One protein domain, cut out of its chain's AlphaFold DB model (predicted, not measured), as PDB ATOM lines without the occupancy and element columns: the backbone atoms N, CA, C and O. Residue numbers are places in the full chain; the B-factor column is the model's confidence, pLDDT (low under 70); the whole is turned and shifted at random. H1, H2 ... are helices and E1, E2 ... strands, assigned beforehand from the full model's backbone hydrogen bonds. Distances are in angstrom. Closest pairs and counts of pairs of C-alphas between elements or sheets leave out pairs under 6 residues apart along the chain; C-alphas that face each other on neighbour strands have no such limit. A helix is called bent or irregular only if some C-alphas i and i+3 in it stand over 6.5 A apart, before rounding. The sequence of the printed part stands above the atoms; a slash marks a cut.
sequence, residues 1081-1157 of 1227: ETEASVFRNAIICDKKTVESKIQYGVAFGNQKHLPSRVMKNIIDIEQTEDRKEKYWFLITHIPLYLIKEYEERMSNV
ATOM      1  N   GLU A1081     167.959 127.035 181.790       44.94
ATOM      2  CA  GLU A1081     167.803 127.662 183.111       44.94
ATOM      3  C   GLU A1081     167.850 129.202 183.076       44.94
ATOM      4  O   GLU A1081     167.223 129.868 183.906       44.94
ATOM      5  N   THR A1082     168.535 129.788 182.085       53.03
ATOM      6  CA  THR A1082     168.552 131.246 181.881       53.03
ATOM      7  C   THR A1082     167.156 131.815 181.615       53.03
ATOM      8  O   THR A1082     166.854 132.911 182.089       53.03
ATOM      9  N   GLU A1083     166.263 131.072 180.958       58.47
ATOM     10  CA  GLU A1083     164.892 131.514 180.666       58.47
ATOM     11  C   GLU A1083     164.005 131.433 181.919       58.47
ATOM     12  O   GLU A1083     163.303 132.392 182.242       58.47
ATOM     13  N   ALA A1084     164.130 130.361 182.710       60.78
ATOM     14  CA  ALA A1084     163.460 130.235 184.009       60.78
ATOM     15  C   ALA A1084     163.890 131.329 185.012       60.78
ATOM     16  O   ALA A1084     163.104 131.729 185.875       60.78
ATOM     17  N   SER A1085     165.116 131.853 184.881       66.81
ATOM     18  CA  SER A1085     165.624 132.940 185.728       66.81
ATOM     19  C   SER A1085     164.888 134.277 185.539       66.81
ATOM     20  O   SER A1085     164.756 135.035 186.501       66.81
ATOM     21  N   VAL A1086     164.348 134.541 184.342       72.56
ATOM     22  CA  VAL A1086     163.618 135.782 184.012       72.56
ATOM     23  C   VAL A1086     162.335 135.881 184.838       72.56
ATOM     24  O   VAL A1086     162.039 136.916 185.437       72.56
ATOM     25  N   PHE A1087     161.619 134.760 184.940       75.94
ATOM     26  CA  PHE A1087     160.331 134.644 185.620       75.94
ATOM     27  C   PHE A1087     160.401 134.737 187.157       75.94
ATOM     28  O   PHE A1087     159.354 134.862 187.784       75.94
ATOM     29  N   ARG A1088     161.596 134.748 187.778       74.50
ATOM     30  CA  ARG A1088     161.778 134.773 189.253       74.50
ATOM     31  C   ARG A1088     160.980 135.869 189.975       74.50
ATOM     32  O   ARG A1088     160.528 135.647 191.094       74.50
ATOM     33  N   ASN A1089     160.824 137.031 189.334       76.88
ATOM     34  CA  ASN A1089     160.098 138.194 189.862       76.88
ATOM     35  C   ASN A1089     158.788 138.476 189.099       76.88
ATOM     36  O   ASN A1089     158.177 139.526 189.297       76.88
ATOM     37  N   ALA A1090     158.379 137.580 188.198       84.19
ATOM     38  CA  ALA A1090     157.175 137.740 187.399       84.19
ATOM     39  C   ALA A1090     155.926 137.321 188.186       84.19
ATOM     40  O   ALA A1090     155.978 136.457 189.061       84.19
ATOM     41  N   ILE A1091     154.788 137.932 187.866       83.62
ATOM     42  CA  ILE A1091     153.497 137.647 188.496       83.62
ATOM     43  C   ILE A1091     152.452 137.482 187.391       83.62
ATOM     44  O   ILE A1091     152.334 138.341 186.519       83.62
ATOM     45  N   ILE A1092     151.673 136.398 187.438       86.94
ATOM     46  CA  ILE A1092     150.445 136.295 186.641       86.94
ATOM     47  C   ILE A1092     149.393 137.209 187.275       86.94
ATOM     48  O   ILE A1092     149.084 137.085 188.463       86.94
ATOM     49  N   CYS A1093     148.848 138.118 186.475       84.00
ATOM     50  CA  CYS A1093     147.807 139.054 186.883       84.00
ATOM     51  C   CYS A1093     146.415 138.637 186.391       84.00
ATOM     52  O   CYS A1093     145.428 138.969 187.040       84.00
ATOM     53  N   ASP A1094     146.324 137.930 185.260       81.81
ATOM     54  CA  ASP A1094     145.062 137.705 184.541       81.81
ATOM     55  C   ASP A1094     145.081 136.411 183.700       81.81
ATOM     56  O   ASP A1094     146.153 135.877 183.400       81.81
ATOM     57  N   LYS A1095     143.901 135.927 183.294       87.75
ATOM     58  CA  LYS A1095     143.673 134.665 182.573       87.75
ATOM     59  C   LYS A1095     142.534 134.814 181.555       87.75
ATOM     60  O   LYS A1095     141.368 134.888 181.938       87.75
ATOM     61  N   LYS A1096     142.849 134.757 180.254       85.44
ATOM     62  CA  LYS A1096     141.858 134.710 179.160       85.44
ATOM     63  C   LYS A1096     141.849 133.337 178.487       85.44
ATOM     64  O   LYS A1096     142.884 132.688 178.357       85.44
ATOM     65  N   THR A1097     140.672 132.869 178.073       83.50
ATOM     66  CA  THR A1097     140.525 131.608 177.322       83.50
ATOM     67  C   THR A1097     140.026 131.941 175.924       83.50
ATOM     68  O   THR A1097     138.923 132.459 175.774       83.50
ATOM     69  N   VAL A1098     140.850 131.679 174.912       75.50
ATOM     70  CA  VAL A1098     140.633 132.093 173.518       75.50
ATOM     71  C   VAL A1098     140.841 130.871 172.630       75.50
ATOM     72  O   VAL A1098     141.867 130.210 172.748       75.50
ATOM     73  N   GLU A1099     139.867 130.540 171.777       67.00
ATOM     74  CA  GLU A1099     139.934 129.377 170.865       67.00
ATOM     75  C   GLU A1099     140.373 128.071 171.565       67.00
ATOM     76  O   GLU A1099     141.315 127.410 171.140       67.00
ATOM     77  N   SER A1100     139.732 127.758 172.701       69.25
ATOM     78  CA  SER A1100     140.056 126.652 173.629       69.25
ATOM     79  C   SER A1100     141.479 126.622 174.221       69.25
ATOM     80  O   SER A1100     141.784 125.742 175.027       69.25
ATOM     81  N   LYS A1101     142.328 127.616 173.932       76.50
ATOM     82  CA  LYS A1101     143.661 127.791 174.526       76.50
ATOM     83  C   LYS A1101     143.592 128.744 175.720       76.50
ATOM     84  O   LYS A1101     142.988 129.813 175.648       76.50
ATOM     85  N   ILE A1102     144.249 128.370 176.816       83.12
ATOM     86  CA  ILE A1102     144.386 129.226 178.000       83.12
ATOM     87  C   ILE A1102     145.621 130.118 177.826       83.12
ATOM     88  O   ILE A1102     146.722 129.629 177.557       83.12
ATOM     89  N   GLN A1103     145.418 131.421 178.000       88.31
ATOM     90  CA  GLN A1103     146.440 132.458 177.960       88.31
ATOM     91  C   GLN A1103     146.468 133.187 179.306       88.31
ATOM     92  O   GLN A1103     145.414 133.498 179.864       88.31
ATOM     93  N   TYR A1104     147.659 133.501 179.810       86.88
ATOM     94  CA  TYR A1104     147.825 134.254 181.057       86.88
ATOM     95  C   TYR A1104     148.594 135.550 180.813       86.88
ATOM     96  O   TYR A1104     149.562 135.567 180.051       86.88
ATOM     97  N   GLY A1105     148.152 136.623 181.465       86.31
ATOM     98  CA  GLY A1105     148.790 137.933 181.425       86.31
ATOM     99  C   GLY A1105     149.835 138.021 182.531       86.31
ATOM    100  O   GLY A1105     149.483 137.999 183.711       86.31
ATOM    101  N   VAL A1106     151.107 138.108 182.151       86.88
ATOM    102  CA  VAL A1106     152.262 138.136 183.054       86.88
ATOM    103  C   VAL A1106     152.839 139.549 183.111       86.88
ATOM    104  O   VAL A1106     153.090 140.165 182.076       86.88
ATOM    105  N   ALA A1107     153.105 140.045 184.319       84.75
ATOM    106  CA  ALA A1107     153.860 141.271 184.556       84.75
ATOM    107  C   ALA A1107     155.242 140.932 185.143       84.75
ATOM    108  O   ALA A1107     155.332 140.243 186.159       84.75
ATOM    109  N   PHE A1108     156.322 141.443 184.538       83.69
ATOM    110  CA  PHE A1108     157.713 141.235 184.995       83.69
ATOM    111  C   PHE A1108     158.228 142.343 185.942       83.69
ATOM    112  O   PHE A1108     159.424 142.431 186.237       83.69
ATOM    113  N   GLY A1109     157.333 143.210 186.425       75.56
ATOM    114  CA  GLY A1109     157.675 144.325 187.309       75.56
ATOM    115  C   GLY A1109     158.632 145.318 186.641       75.56
ATOM    116  O   GLY A1109     158.356 145.823 185.560       75.56
ATOM    117  N   ASN A1110     159.769 145.592 187.285       64.75
ATOM    118  CA  ASN A1110     160.724 146.619 186.845       64.75
ATOM    119  C   ASN A1110     161.766 146.120 185.813       64.75
ATOM    120  O   ASN A1110     162.733 146.834 185.533       64.75
ATOM    121  N   GLN A1111     161.627 144.905 185.262       69.25
ATOM    122  CA  GLN A1111     162.537 144.389 184.228       69.25
ATOM    123  C   GLN A1111     162.314 145.115 182.889       69.25
ATOM    124  O   GLN A1111     161.346 144.850 182.186       69.25
ATOM    125  N   LYS A1112     163.232 146.015 182.512       60.22
ATOM    126  CA  LYS A1112     163.129 146.819 181.273       60.22
ATOM    127  C   LYS A1112     163.456 146.067 179.976       60.22
ATOM    128  O   LYS A1112     163.156 146.571 178.899       60.22
ATOM    129  N   HIS A1113     164.099 144.903 180.064       67.62
ATOM    130  CA  HIS A1113     164.499 144.100 178.906       67.62
ATOM    131  C   HIS A1113     164.301 142.612 179.204       67.62
ATOM    132  O   HIS A1113     164.882 142.086 180.154       67.62
ATOM    133  N   LEU A1114     163.508 141.938 178.372       75.56
ATOM    134  CA  LEU A1114     163.323 140.487 178.394       75.56
ATOM    135  C   LEU A1114     164.256 139.832 177.356       75.56
ATOM    136  O   LEU A1114     164.471 140.411 176.289       75.56
ATOM    137  N   PRO A1115     164.805 138.626 177.603       78.56
ATOM    138  CA  PRO A1115     165.598 137.919 176.601       78.56
ATOM    139  C   PRO A1115     164.804 137.622 175.325       78.56
ATOM    140  O   PRO A1115     163.610 137.321 175.367       78.56
ATOM    141  N   SER A1116     165.483 137.629 174.176       71.19
ATOM    142  CA  SER A1116     164.854 137.476 172.855       71.19
ATOM    143  C   SER A1116     164.085 136.163 172.660       71.19
ATOM    144  O   SER A1116     163.159 136.121 171.854       71.19
ATOM    145  N   ARG A1117     164.418 135.102 173.408       72.31
ATOM    146  CA  ARG A1117     163.645 133.848 173.441       72.31
ATOM    147  C   ARG A1117     162.311 133.997 174.177       72.31
ATOM    148  O   ARG A1117     161.294 133.563 173.654       72.31
ATOM    149  N   VAL A1118     162.295 134.688 175.321       76.88
ATOM    150  CA  VAL A1118     161.057 134.989 176.060       76.88
ATOM    151  C   VAL A1118     160.157 135.901 175.226       76.88
ATOM    152  O   VAL A1118     158.971 135.619 175.093       76.88
ATOM    153  N   MET A1119     160.721 136.929 174.580       76.69
ATOM    154  CA  MET A1119     159.949 137.836 173.718       76.69
ATOM    155  C   MET A1119     159.297 137.135 172.515       76.69
ATOM    156  O   MET A1119     158.203 137.519 172.119       76.69
ATOM    157  N   LYS A1120     159.911 136.076 171.966       80.88
ATOM    158  CA  LYS A1120     159.319 135.261 170.883       80.88
ATOM    159  C   LYS A1120     158.094 134.442 171.306       80.88
ATOM    160  O   LYS A1120     157.353 134.007 170.432       80.88
ATOM    161  N   ASN A1121     157.885 134.236 172.608       81.06
ATOM    162  CA  ASN A1121     156.772 133.447 173.145       81.06
ATOM    163  C   ASN A1121     155.578 134.319 173.591       81.06
ATOM    164  O   ASN A1121     154.574 133.785 174.068       81.06
ATOM    165  N   ILE A1122     155.687 135.647 173.454       83.12
ATOM    166  CA  ILE A1122     154.615 136.607 173.740       83.12
ATOM    167  C   ILE A1122     153.622 136.608 172.571       83.12
ATOM    168  O   ILE A1122     154.013 136.753 171.416       83.12
ATOM    169  N   ILE A1123     152.334 136.469 172.881       82.25
ATOM    170  CA  ILE A1123     151.233 136.511 171.907       82.25
ATOM    171  C   ILE A1123     150.803 137.961 171.637       82.25
ATOM    172  O   ILE A1123     150.489 138.324 170.508       82.25
ATOM    173  N   ASP A1124     150.723 138.755 172.704       80.06
ATOM    174  CA  ASP A1124     149.983 140.016 172.771       80.06
ATOM    175  C   ASP A1124     150.504 140.846 173.965       80.06
ATOM    176  O   ASP A1124     150.974 140.276 174.958       80.06
ATOM    177  N   ILE A1125     150.463 142.179 173.870       80.81
ATOM    178  CA  ILE A1125     151.001 143.110 174.878       80.81
ATOM    179  C   ILE A1125     149.948 144.165 175.196       80.81
ATOM    180  O   ILE A1125     149.636 145.032 174.382       80.81
ATOM    181  N   GLU A1126     149.434 144.115 176.417       81.06
ATOM    182  CA  GLU A1126     148.387 145.002 176.903       81.06
ATOM    183  C   GLU A1126     149.003 146.042 177.849       81.06
ATOM    184  O   GLU A1126     149.621 145.695 178.859       81.06
ATOM    185  N   GLN A1127     148.862 147.332 177.534       74.94
ATOM    186  CA  GLN A1127     149.230 148.404 178.460       74.94
ATOM    187  C   GLN A1127     148.027 148.744 179.339       74.94
ATOM    188  O   GLN A1127     146.996 149.205 178.855       74.94
ATOM    189  N   THR A1128     148.164 148.507 180.642       66.19
ATOM    190  CA  THR A1128     147.154 148.906 181.631       66.19
ATOM    191  C   THR A1128     147.201 150.417 181.886       66.19
ATOM    192  O   THR A1128     148.247 151.043 181.713       66.19
ATOM    193  N   GLU A1129     146.090 151.004 182.348       55.50
ATOM    194  CA  GLU A1129     145.978 152.442 182.677       55.50
ATOM    195  C   GLU A1129     147.078 152.914 183.656       55.50
ATOM    196  O   GLU A1129     147.578 154.033 183.574       55.50
ATOM    197  N   ASP A1130     147.537 151.989 184.502       57.31
ATOM    198  CA  ASP A1130     148.630 152.095 185.474       57.31
ATOM    199  C   ASP A1130     150.050 152.186 184.853       57.31
ATOM    200  O   ASP A1130     151.051 152.134 185.572       57.31
ATOM    201  N   ARG A1131     150.159 152.259 183.515       59.00
ATOM    202  CA  ARG A1131     151.398 152.157 182.706       59.00
ATOM    203  C   ARG A1131     152.212 150.871 182.917       59.00
ATOM    204  O   ARG A1131     153.402 150.836 182.607       59.00
ATOM    205  N   LYS A1132     151.595 149.804 183.431       66.12
ATOM    206  CA  LYS A1132     152.240 148.489 183.579       66.12
ATOM    207  C   LYS A1132     151.938 147.639 182.352       66.12
ATOM    208  O   LYS A1132     150.770 147.443 182.008       66.12
ATOM    209  N   GLU A1133     152.992 147.147 181.708       77.62
ATOM    210  CA  GLU A1133     152.884 146.239 180.565       77.62
ATOM    211  C   GLU A1133     152.555 144.817 181.040       77.62
ATOM    212  O   GLU A1133     153.164 144.288 181.977       77.62
ATOM    213  N   LYS A1134     151.559 144.215 180.391       83.75
ATOM    214  CA  LYS A1134     151.000 142.895 180.677       83.75
ATOM    215  C   LYS A1134     151.181 142.047 179.422       83.75
ATOM    216  O   LYS A1134     150.504 142.252 178.416       83.75
ATOM    217  N   TYR A1135     152.128 141.119 179.477       85.94
ATOM    218  CA  TYR A1135     152.517 140.288 178.341       85.94
ATOM    219  C   TYR A1135     151.738 138.971 178.388       85.94
ATOM    220  O   TYR A1135     151.778 138.254 179.390       85.94
ATOM    221  N   TRP A1136     151.011 138.650 177.322       86.56
ATOM    222  CA  TRP A1136     150.187 137.446 177.247       86.56
ATOM    223  C   TRP A1136     150.984 136.262 176.693       86.56
ATOM    224  O   TRP A1136     151.524 136.337 175.591       86.56
ATOM    225  N   PHE A1137     151.003 135.148 177.424       86.50
ATOM    226  CA  PHE A1137     151.665 133.899 177.026       86.50
ATOM    227  C   PHE A1137     150.673 132.731 176.987       86.50
ATOM    228  O   PHE A1137     149.682 132.719 177.724       86.50
ATOM    229  N   LEU A1138     150.967 131.705 176.178       83.25
ATOM    230  CA  LEU A1138     150.301 130.402 176.288       83.25
ATOM    231  C   LEU A1138     150.714 129.711 177.592       83.25
ATOM    232  O   LEU A1138     151.859 129.825 178.027       83.25
ATOM    233  N   ILE A1139     149.810 128.902 178.148       82.50
ATOM    234  CA  ILE A1139     150.047 128.059 179.334       82.50
ATOM    235  C   ILE A1139     151.310 127.171 179.253       82.50
ATOM    236  O   ILE A1139     151.874 126.816 180.280       82.50
ATOM    237  N   THR A1140     151.779 126.842 178.046       79.75
ATOM    238  CA  THR A1140     152.990 126.046 177.774       79.75
ATOM    239  C   THR A1140     154.309 126.812 177.916       79.75
ATOM    240  O   THR A1140     155.362 126.185 177.972       79.75
ATOM    241  N   HIS A1141     154.282 128.148 177.952       81.38
ATOM    242  CA  HIS A1141     155.482 129.003 177.966       81.38
ATOM    243  C   HIS A1141     155.690 129.740 179.299       81.38
ATOM    244  O   HIS A1141     156.466 130.692 179.365       81.38
ATOM    245  N   ILE A1142     155.002 129.305 180.358       83.44
ATOM    246  CA  ILE A1142     155.063 129.892 181.700       83.44
ATOM    247  C   ILE A1142     155.482 128.795 182.692       83.44
ATOM    248  O   ILE A1142     154.896 127.712 182.657       83.44
ATOM    249  N   PRO A1143     156.444 129.046 183.600       84.50
ATOM    250  CA  PRO A1143     156.806 128.092 184.646       84.50
ATOM    251  C   PRO A1143     155.615 127.689 185.526       84.50
ATOM    252  O   PRO A1143     154.825 128.539 185.954       84.50
ATOM    253  N   LEU A1144     155.511 126.395 185.845       85.62
ATOM    254  CA  LEU A1144     154.350 125.844 186.551       85.62
ATOM    255  C   LEU A1144     154.135 126.462 187.936       85.62
ATOM    256  O   LEU A1144     152.985 126.618 188.337       85.62
ATOM    257  N   TYR A1145     155.198 126.858 188.648       84.81
ATOM    258  CA  TYR A1145     155.073 127.518 189.952       84.81
ATOM    259  C   TYR A1145     154.246 128.817 189.888       84.81
ATOM    260  O   TYR A1145     153.456 129.071 190.794       84.81
ATOM    261  N   LEU A1146     154.346 129.602 188.806       85.19
ATOM    262  CA  LEU A1146     153.549 130.826 188.645       85.19
ATOM    263  C   LEU A1146     152.071 130.512 188.402       85.19
ATOM    264  O   LEU A1146     151.206 131.139 189.014       85.19
ATOM    265  N   ILE A1147     151.784 129.530 187.540       86.25
ATOM    266  CA  ILE A1147     150.413 129.073 187.262       86.25
ATOM    267  C   ILE A1147     149.791 128.534 188.554       86.25
ATOM    268  O   ILE A1147     148.701 128.956 188.932       86.25
ATOM    269  N   LYS A1148     150.523 127.673 189.274       86.50
ATOM    270  CA  LYS A1148     150.110 127.098 190.556       86.50
ATOM    271  C   LYS A1148     149.699 128.187 191.552       86.50
ATOM    272  O   LYS A1148     148.575 128.177 192.046       86.50
ATOM    273  N   GLU A1149     150.587 129.144 191.815       85.44
ATOM    274  CA  GLU A1149     150.346 130.225 192.778       85.44
ATOM    275  C   GLU A1149     149.203 131.166 192.375       85.44
ATOM    276  O   GLU A1149     148.560 131.757 193.246       85.44
ATOM    277  N   TYR A1150     148.957 131.336 191.075       86.12
ATOM    278  CA  TYR A1150     147.832 132.121 190.575       86.12
ATOM    279  C   TYR A1150     146.504 131.386 190.778       86.12
ATOM    280  O   TYR A1150     145.598 131.940 191.400       86.12
ATOM    281  N   GLU A1151     146.396 130.126 190.349       86.50
ATOM    282  CA  GLU A1151     145.176 129.327 190.519       86.50
ATOM    283  C   GLU A1151     144.865 129.069 192.005       86.50
ATOM    284  O   GLU A1151     143.706 129.161 192.415       86.50
ATOM    285  N   GLU A1152     145.878 128.834 192.851       82.50
ATOM    286  CA  GLU A1152     145.711 128.766 194.312       82.50
ATOM    287  C   GLU A1152     145.161 130.077 194.885       82.50
ATOM    288  O   GLU A1152     144.255 130.055 195.720       82.50
ATOM    289  N   ARG A1153     145.680 131.226 194.437       82.19
ATOM    290  CA  ARG A1153     145.233 132.548 194.891       82.19
ATOM    291  C   ARG A1153     143.801 132.825 194.452       82.19
ATOM    292  O   ARG A1153     142.988 133.182 195.300       82.19
ATOM    293  N   MET A1154     143.472 132.590 193.183       75.94
ATOM    294  CA  MET A1154     142.114 132.742 192.653       75.94
ATOM    295  C   MET A1154     141.121 131.800 193.349       75.94
ATOM    296  O   MET A1154     140.011 132.219 193.656       75.94
ATOM    297  N   SER A1155     141.536 130.579 193.705       63.34
ATOM    298  CA  SER A1155     140.718 129.636 194.490       63.34
ATOM    299  C   SER A1155     140.457 130.095 195.934       63.34
ATOM    300  O   SER A1155     139.479 129.668 196.546       63.34
ATOM    301  N   ASN A1156     141.319 130.952 196.493       59.56
ATOM    302  CA  ASN A1156     141.143 131.542 197.826       59.56
ATOM    303  C   ASN A1156     140.403 132.901 197.783       59.56
ATOM    304  O   ASN A1156     139.869 133.333 198.806       59.56
ATOM    305  N   VAL A1157     140.354 133.581 196.629       52.31
ATOM    306  CA  VAL A1157     139.575 134.815 196.438       52.31
ATOM    307  C   VAL A1157     138.099 134.447 196.294       52.31
ATOM    308  O   VAL A1157     137.612 134.106 195.218       52.31
TER     309      VAL A1157
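AT A GLANCE: This is residues 1081 to 1157 of the 1227 residues of the protein "DDT domain-containing protein PTM-like isoform X3" of Durio zibethinus (UniProt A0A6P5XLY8). A strongly twisted sheet of two hairpins side by side, E1 with E2 and E3 with E4, has the helix H3 laid across E1 and E2. The two shorter helices, H1 and H2, lie off the sheet, beyond the ends at which E1 and E3 begin. The printed part has 77 residues, with three named helices and four named strands in the order H1, E1, E2, H2, E3, E4, H3, and its class is mixed, helices and strands. The sheet runs E1, E2, E4, E3 and is antiparallel throughout. The whole is compact, with a radius of gyration of the C-alphas of 12.1 A, and rounded, with spans of 31 by 31 by 25 A.

HOW THE PARTS SIT: The inner strands of the sheet are E2, residues 1101 to 1107, and E4, residues 1133 to 1138, which are antiparallel at 150 degrees between their directions. Between them N 1106 and O 1135 are 2.8 A apart, and N 1135 and O 1106 2.9 A, both within hydrogen-bond range. The edge strand E1, residues 1091 to 1098, forms a hairpin with E2, antiparallel at 154 degrees, with N 1093 and O 1105 at 2.8 A and N 1098 and O 1101 at 2.9 A. The other edge strand, E3, residues 1122 to 1127, forms a hairpin with E4, also at 154 degrees, with N 1123 and O 1136 at 2.8 A. From edge to edge the strands' lines turn by 67 degrees and the way across the sheet turns by 77 degrees, while E1 bends by 52 degrees at residue 1094. H3, residues 1144 to 1156, is on the sheet at a height over the sheet of 9.5 A, over E1 and E2. It runs across the strands, at 85 degrees to E1 on the local plane, and the closest C-alphas of the two are those of Ile 1092 and Tyr 1150, 6.3 A apart. H1, residues 1081 to 1089, is not on the sheet and is near H3, with 5 pairs of C-alphas within 10 A. H2, residues 1116 to 1119, is not on the sheet either. H1 and H2 are close but not clearly touching, their closest C-alphas being those of Glu 1083 and Val 1118, 6.9 A apart. H2 and H3 are apart. E2, H2 and E3 make a split strand-helix-strand unit, two strands that run the same way with a helix between them in the chain and E4 between them in the sheet; its crossover is right-handed. In H3 every O i to N i+4 pair is within hydrogen-bond range; in H1 1 of 5 is, beside 4 of 6 O i to N i+3 pairs, and H2 is too short for an O i to N i+4 pair.

IN THESE COORDINATES: E1 is 20.5 A long from first to last C-alpha and begins at C-alpha 1091 at (153.497, 137.647, 188.496). E2 is 19.7 A long, E4 16.6 A and E3 13.8 A. H3 is 18.3 A long and ends at C-alpha 1156 at (141.143, 131.542, 197.826). H1 is 14.7 A long from C-alpha 1081 at (167.803, 127.662, 183.111); it is irregular, with C-alphas 1086 and 1089 7.2 A apart. H2 is 5.0 A long.

THE WHOLE: The two C-alphas farthest apart are those of Ser 1116 and Asn 1156, at 34.9 A. The printed part has no cut. No link is long; the link from E2 to H2, 8 residues, is short, and the others are tight. The mean pLDDT of the printed part is 76.7, and 19 residues are under 70: 1081 to 1085, 1099 to 1100, 1110 to 1113, 1128 to 1132 and 1155 to 1157.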